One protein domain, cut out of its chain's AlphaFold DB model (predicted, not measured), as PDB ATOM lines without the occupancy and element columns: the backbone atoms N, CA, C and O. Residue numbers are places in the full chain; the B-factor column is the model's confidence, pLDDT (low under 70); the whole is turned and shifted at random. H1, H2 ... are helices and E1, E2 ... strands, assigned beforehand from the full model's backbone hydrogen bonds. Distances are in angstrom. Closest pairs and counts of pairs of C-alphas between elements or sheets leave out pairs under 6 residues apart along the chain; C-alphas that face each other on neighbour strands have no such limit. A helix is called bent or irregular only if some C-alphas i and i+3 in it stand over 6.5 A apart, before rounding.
ATOM      1  N   VAL A   5     -13.298  22.231 -52.507       81.50
ATOM      2  CA  VAL A   5     -13.397  20.785 -52.635       81.50
ATOM      3  C   VAL A   5     -13.051  20.439 -54.077       81.50
ATOM      4  O   VAL A   5     -13.713  20.867 -55.023       81.50
ATOM      5  N   LYS A   6     -11.959  19.693 -54.258       88.88
ATOM      6  CA  LYS A   6     -11.594  19.151 -55.567       88.88
ATOM      7  C   LYS A   6     -12.400  17.880 -55.813       88.88
ATOM      8  O   LYS A   6     -12.256  16.908 -55.069       88.88
ATOM      9  N   LEU A   7     -13.187  17.866 -56.884       90.69
ATOM     10  CA  LEU A   7     -13.905  16.668 -57.313       90.69
ATOM     11  C   LEU A   7     -12.903  15.623 -57.833       90.69
ATOM     12  O   LEU A   7     -12.084  15.904 -58.714       90.69
ATOM     13  N   ARG A   8     -12.936  14.410 -57.267       88.62
ATOM     14  CA  ARG A   8     -12.026  13.313 -57.642       88.62
ATOM     15  C   ARG A   8     -12.226  12.954 -59.118       88.62
ATOM     16  O   ARG A   8     -13.346  12.952 -59.607       88.62
ATOM     17  N   GLY A   9     -11.131  12.705 -59.834       92.25
ATOM     18  CA  GLY A   9     -11.166  12.402 -61.272       92.25
ATOM     19  C   GLY A   9     -11.325  13.617 -62.195       92.25
ATOM     20  O   GLY A   9     -11.202  13.467 -63.404       92.25
ATOM     21  N   SER A  10     -11.511  14.826 -61.656       92.19
ATOM     22  CA  SER A  10     -11.614  16.053 -62.452       92.19
ATOM     23  C   SER A  10     -10.652  17.148 -61.966       92.19
ATOM     24  O   SER A  10     -10.028  17.058 -60.901       92.19
ATOM     25  N   ARG A  11     -10.498  18.203 -62.774       89.81
ATOM     26  CA  ARG A  11      -9.805  19.450 -62.392       89.81
ATOM     27  C   ARG A  11     -10.794  20.527 -61.924       89.81
ATOM     28  O   ARG A  11     -10.465  21.707 -61.952       89.81
ATOM     29  N   ILE A  12     -11.998  20.118 -61.521       90.88
ATOM     30  CA  ILE A  12     -13.049  21.022 -61.064       90.88
ATOM     31  C   ILE A  12     -12.887  21.261 -59.567       90.88
ATOM     32  O   ILE A  12     -12.592  20.359 -58.776       90.88
ATOM     33  N   TYR A  13     -13.077  22.519 -59.209       86.50
ATOM     34  CA  TYR A  13     -12.833  23.087 -57.903       86.50
ATOM     35  C   TYR A  13     -14.123  23.771 -57.462       86.50
ATOM     36  O   TYR A  13     -14.490  24.803 -58.018       86.50
ATOM     37  N   VAL A  14     -14.824  23.174 -56.501       82.81
ATOM     38  CA  VAL A  14     -16.062  23.737 -55.959       82.81
ATOM     39  C   VAL A  14     -15.689  24.622 -54.782       82.81
ATOM     40  O   VAL A  14     -15.154  24.126 -53.790       82.81
ATOM     41  N   ASN A  15     -15.929  25.926 -54.909       82.50
ATOM     42  CA  ASN A  15     -15.852  26.832 -53.772       82.50
ATOM     43  C   ASN A  15     -17.150  26.726 -52.982       82.50
ATOM     44  O   ASN A  15     -18.221  26.901 -53.548       82.50
ATOM     45  N   GLU A  16     -17.051  26.516 -51.676       77.31
ATOM     46  CA  GLU A  16     -18.181  26.819 -50.802       77.31
ATOM     47  C   GLU A  16     -18.409  28.335 -50.783       77.31
ATOM     48  O   GLU A  16     -17.492  29.108 -50.469       77.31
ATOM     49  N   ASP A  17     -19.628  28.755 -51.114       80.62
ATOM     50  CA  ASP A  17     -20.027  30.156 -51.079       80.62
ATOM     51  C   ASP A  17     -20.135  30.629 -49.626       80.62
ATOM     52  O   ASP A  17     -21.103  30.386 -48.909       80.62
ATOM     53  N   LEU A  18     -19.090  31.315 -49.167       82.12
ATOM     54  CA  LEU A  18     -19.125  32.079 -47.926       82.12
ATOM     55  C   LEU A  18     -19.653  33.478 -48.229       82.12
ATOM     56  O   LEU A  18     -19.170  34.120 -49.166       82.12
ATOM     57  N   CYS A  19     -20.560  33.983 -47.388       89.81
ATOM     58  CA  CYS A  19     -21.009  35.370 -47.479       89.81
ATOM     59  C   CYS A  19     -19.816  36.340 -47.411       89.81
ATOM     60  O   CYS A  19     -18.805  36.064 -46.754       89.81
ATOM     61  N   THR A  20     -19.936  37.483 -48.087       90.62
ATOM     62  CA  THR A  20     -18.882  38.509 -48.194       90.62
ATOM     63  C   THR A  20     -18.328  38.911 -46.827       90.62
ATOM     64  O   THR A  20     -17.115  38.862 -46.624       90.62
ATOM     65  N   ALA A  21     -19.210  39.151 -45.855       93.00
ATOM     66  CA  ALA A  21     -18.837  39.464 -44.474       93.00
ATOM     67  C   ALA A  21     -17.930  38.390 -43.837       93.00
ATOM     68  O   ALA A  21     -16.911  38.697 -43.219       93.00
ATOM     69  N   SER A  22     -18.234  37.102 -44.035       90.56
ATOM     70  CA  SER A  22     -17.396  36.012 -43.511       90.56
ATOM     71  C   SER A  22     -16.029  35.939 -44.190       90.56
ATOM     72  O   SER A  22     -15.043  35.530 -43.569       90.56
ATOM     73  N   GLN A  23     -15.943  36.317 -45.467       90.88
ATOM     74  CA  GLN A  23     -14.672  36.344 -46.186       90.88
ATOM     75  C   GLN A  23     -13.747  37.441 -45.656       90.88
ATOM     76  O   GLN A  23     -12.545  37.207 -45.535       90.88
ATOM     77  N   GLU A  24     -14.288  38.609 -45.319       93.62
ATOM     78  CA  GLU A  24     -13.530  39.726 -44.748       93.62
ATOM     79  C   GLU A  24     -12.965  39.379 -43.371       93.62
ATOM     80  O   GLU A  24     -11.765  39.545 -43.146       93.62
ATOM     81  N   ILE A  25     -13.777  38.767 -42.503       93.81
ATOM     82  CA  ILE A  25     -13.328  38.283 -41.187       93.81
ATOM     83  C   ILE A  25     -12.167  37.294 -41.345       93.81
ATOM     84  O   ILE A  25     -11.133  37.417 -40.684       93.81
ATOM     85  N   LYS A  26     -12.291  36.333 -42.271       92.62
ATOM     86  CA  LYS A  26     -11.205  35.385 -42.556       92.62
ATOM     87  C   LYS A  26      -9.958  36.090 -43.073       92.62
ATOM     88  O   LYS A  26      -8.866  35.748 -42.628       92.62
ATOM     89  N   LYS A  27     -10.103  37.050 -43.995       93.19
ATOM     90  CA  LYS A  27      -8.985  37.835 -44.546       93.19
ATOM     91  C   LYS A  27      -8.242  38.597 -43.446       93.19
ATOM     92  O   LYS A  27      -7.016  38.545 -43.433       93.19
ATOM     93  N   ALA A  28      -8.959  39.210 -42.505       96.69
ATOM     94  CA  ALA A  28      -8.370  39.925 -41.373       96.69
ATOM     95  C   ALA A  28      -7.569  39.004 -40.432       96.69
ATOM     96  O   ALA A  28      -6.535  39.405 -39.905       96.69
ATOM     97  N   GLN A  29      -7.993  37.748 -40.264       96.06
ATOM     98  CA  GLN A  29      -7.319  36.755 -39.410       96.06
ATOM     99  C   GLN A  29      -6.195  35.973 -40.121       96.06
ATOM    100  O   GLN A  29      -5.458  35.216 -39.486       96.06
ATOM    101  N   LEU A  30      -6.022  36.143 -41.438       94.69
ATOM    102  CA  LEU A  30      -4.938  35.507 -42.200       94.69
ATOM    103  C   LEU A  30      -3.523  35.770 -41.662       94.69
ATOM    104  O   LEU A  30      -2.759  34.802 -41.612       94.69
ATOM    105  N   PRO A  31      -3.122  37.007 -41.304       97.12
ATOM    106  CA  PRO A  31      -1.784  37.256 -40.769       97.12
ATOM    107  C   PRO A  31      -1.517  36.450 -39.493       97.12
ATOM    108  O   PRO A  31      -0.485  35.790 -39.405       97.12
ATOM    109  N   GLN A  32      -2.485  36.388 -38.574       96.44
ATOM    110  CA  GLN A  32      -2.366  35.608 -37.337       96.44
ATOM    111  C   GLN A  32      -2.219  34.108 -37.613       96.44
ATOM    112  O   GLN A  32      -1.389  33.435 -37.008       96.44
ATOM    113  N   LEU A  33      -2.980  33.570 -38.574       96.75
ATOM    114  CA  LEU A  33      -2.848  32.166 -38.965       96.75
ATOM    115  C   LEU A  33      -1.469  31.862 -39.574       96.75
ATOM    116  O   LEU A  33      -0.914  30.796 -39.314       96.75
ATOM    117  N   LYS A  34      -0.908  32.771 -40.382       96.25
ATOM    118  CA  LYS A  34       0.447  32.606 -40.933       96.25
ATOM    119  C   LYS A  34       1.501  32.619 -39.829       96.25
ATOM    120  O   LYS A  34       2.348  31.732 -39.822       96.25
ATOM    121  N   GLN A  35       1.396  33.559 -38.893       97.56
ATOM    122  CA  GLN A  35       2.310  33.680 -37.759       97.56
ATOM    123  C   GLN A  35       2.283  32.432 -36.863       97.56
ATOM    124  O   GLN A  35       3.320  31.837 -36.585       97.56
ATOM    125  N   ALA A  36       1.093  31.947 -36.502       96.38
ATOM    126  CA  ALA A  36       0.962  30.731 -35.701       96.38
ATOM    127  C   ALA A  36       1.546  29.494 -36.411       96.38
ATOM    128  O   ALA A  36       2.152  28.635 -35.772       96.38
ATOM    129  N   LYS A  37       1.404  29.407 -37.741       94.94
ATOM    130  CA  LYS A  37       2.016  28.331 -38.532       94.94
ATOM    131  C   LYS A  37       3.538  28.428 -38.582       94.94
ATOM    132  O   LYS A  37       4.185  27.387 -38.518       94.94
ATOM    133  N   SER A  38       4.108  29.633 -38.686       95.56
ATOM    134  CA  SER A  38       5.567  29.808 -38.621       95.56
ATOM    135  C   SER A  38       6.138  29.473 -37.244       95.56
ATOM    136  O   SER A  38       7.246  28.965 -37.166       95.56
ATOM    137  N   GLU A  39       5.365  29.666 -36.174       95.69
ATOM    138  CA  GLU A  39       5.726  29.245 -34.809       95.69
ATOM    139  C   GLU A  39       5.610  27.721 -34.587       95.69
ATOM    140  O   GLU A  39       5.876  27.230 -33.495       95.69
ATOM    141  N   GLY A  40       5.169  26.951 -35.589       94.50
ATOM    142  CA  GLY A  40       4.993  25.499 -35.475       94.50
ATOM    143  C   GLY A  40       3.696  25.060 -34.780       94.50
ATOM    144  O   GLY A  40       3.496  23.862 -34.554       94.50
ATOM    145  N   LYS A  41       2.781  25.991 -34.478       96.69
ATOM    146  CA  LYS A  41       1.458  25.683 -33.912       96.69
ATOM    147  C   LYS A  41       0.509  25.168 -34.998       96.69
ATOM    148  O   LYS A  41       0.586  25.534 -36.174       96.69
ATOM    149  N   VAL A  42      -0.451  24.336 -34.600       94.19
ATOM    150  CA  VAL A  42      -1.508  23.843 -35.490       94.19
ATOM    151  C   VAL A  42      -2.646  24.861 -35.509       94.19
ATOM    152  O   VAL A  42      -3.506  24.870 -34.630       94.19
ATOM    153  N   ALA A  43      -2.653  25.731 -36.520       96.62
ATOM    154  CA  ALA A  43      -3.688  26.748 -36.706       96.62
ATOM    155  C   ALA A  43      -4.625  26.420 -37.881       96.62
ATOM    156  O   ALA A  43      -4.170  26.165 -39.004       96.62
ATOM    157  N   PHE A  44      -5.937  26.462 -37.639       94.44
ATOM    158  CA  PHE A  44      -6.975  26.229 -38.648       94.44
ATOM    159  C   PHE A  44      -8.236  27.060 -38.377       94.44
ATOM    160  O   PHE A  44      -8.510  27.460 -37.249       94.44
ATOM    161  N   PHE A  45      -9.027  27.312 -39.422       93.50
ATOM    162  CA  PHE A  45     -10.325  27.975 -39.287       93.50
ATOM    163  C   PHE A  45     -11.436  26.944 -39.087       93.50
ATOM    164  O   PHE A  45     -11.534  25.987 -39.852       93.50
ATOM    165  N   ARG A  46     -12.324  27.181 -38.118       91.62
ATOM    166  CA  ARG A  46     -13.612  26.486 -37.993       91.62
ATOM    167  C   ARG A  46     -14.720  27.517 -38.179       91.62
ATOM    168  O   ARG A  46     -14.908  28.387 -37.331       91.62
ATOM    169  N   HIS A  47     -15.419  27.448 -39.311       88.25
ATOM    170  CA  HIS A  47     -16.309  28.516 -39.785       88.25
ATOM    171  C   HIS A  47     -15.573  29.866 -39.863       88.25
ATOM    172  O   HIS A  47     -14.692  30.010 -40.708       88.25
ATOM    173  N   THR A  48     -15.899  30.825 -38.995       90.50
ATOM    174  CA  THR A  48     -15.308  32.175 -38.918       90.50
ATOM    175  C   THR A  48     -14.294  32.342 -37.784       90.50
ATOM    176  O   THR A  48     -13.725  33.418 -37.632       90.50
ATOM    177  N   LYS A  49     -14.056  31.298 -36.980       94.81
ATOM    178  CA  LYS A  49     -13.165  31.361 -35.817       94.81
ATOM    179  C   LYS A  49     -11.812  30.733 -36.140       94.81
ATOM    180  O   LYS A  49     -11.754  29.604 -36.635       94.81
ATOM    181  N   LEU A  50     -10.734  31.451 -35.838       96.00
ATOM    182  CA  LEU A  50      -9.371  30.929 -35.866       96.00
ATOM    183  C   LEU A  50      -9.115  30.108 -34.598       96.00
ATOM    184  O   LEU A  50      -9.230  30.617 -33.487       96.00
ATOM    185  N   ILE A  51      -8.772  28.834 -34.768       96.81
ATOM    186  CA  ILE A  51      -8.380  27.938 -33.681       96.81
ATOM    187  C   ILE A  51      -6.879  27.700 -33.807       96.81
ATOM    188  O   ILE A  51      -6.417  27.179 -34.823       96.81
ATOM    189  N   ILE A  52      -6.131  28.068 -32.770       97.56
ATOM    190  CA  ILE A  52      -4.695  27.818 -32.655       97.56
ATOM    191  C   ILE A  52      -4.516  26.778 -31.558       97.56
ATOM    192  O   ILE A  52      -4.898  27.006 -30.414       97.56
ATOM    193  N   LYS A  53      -3.967  25.622 -31.919       96.94
ATOM    194  CA  LYS A  53      -3.590  24.575 -30.975       96.94
ATOM    195  C   LYS A  53      -2.078  24.502 -30.910       96.94
ATOM    196  O   LYS A  53      -1.411  24.442 -31.945       96.94
ATOM    197  N   GLU A  54      -1.547  24.491 -29.699       94.81
ATOM    198  CA  GLU A  54      -0.143  24.182 -29.496       94.81
ATOM    199  C   GLU A  54       0.115  22.739 -29.923       94.81
ATOM    200  O   GLU A  54      -0.668  21.828 -29.635       94.81
TER     201      GLU A  54
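What this domain is: This is residues 5 to 54 of the 150 residues of an uncharacterized protein of Portunus trituberculatus (UniProt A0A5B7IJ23). The model is an open V: a small looped end of residues 5 to 15, which includes the short strand E1, makes one limb, and in the other the later arm H1b of a bent helix packs on a hairpin of strands E2 and E3. The first arm, H1a, lies near the turn of the V, and residues 7 to 12 stick out at the far end. The printed part has 50 residues with one named helix and three named strands, in the order E1, H1, E2, E3; E2 and E3 form an antiparallel sheet, and the class is mixed, helices and strands. It is loose, with a radius of gyration of the C-alphas of 13.5 A, and only just flat, spanning 35 by 27 by 15 A.

How they stand to each other: Begin at residues 5 to 6, paired antiparallel with residues 13 to 14 of E1, residues 13 to 15, which pairs with no named strand. Next look at H1, residues 20 to 38, assigned as one helix by its hydrogen bonds but bent: C-alphas 28 and 31 are 7.1 A apart. Its arms H1a, residues 20 to 28, and H1b, residues 31 to 38, stand at a steep tilt of 48 degrees; in both, every O i to N i+4 pair is within hydrogen-bond range. E1 is apart from both arms. Then find the hairpin of E2, residues 42 to 46, and E3, residues 49 to 53, antiparallel at 156 degrees, with N 44 and O 51 within hydrogen-bond range at 2.9 A. The closest C-alphas of H1b and E2 are those of Leu 33 and Ala 43, 5.9 A.

Where its parts are: Find C-alpha 13 at (-12.833, 23.087, -57.903), where E1 begins its 6.3 A. H1a runs 12.6 A from C-alpha 20, and H1b 10.7 A. E2 covers 12.6 A, and E3 12.7 A to C-alpha 53 at (-3.590, 24.575, -30.975).

The domain as a whole: The two C-alphas farthest apart, those of Ser 10 and Glu 54, are 35.8 A apart. The printed part has no cut, and the links E1 to H1, H1 to E2 and E2 to E3 are tight. Mean pLDDT of the printed part is 92.1, and no printed residue is under 70.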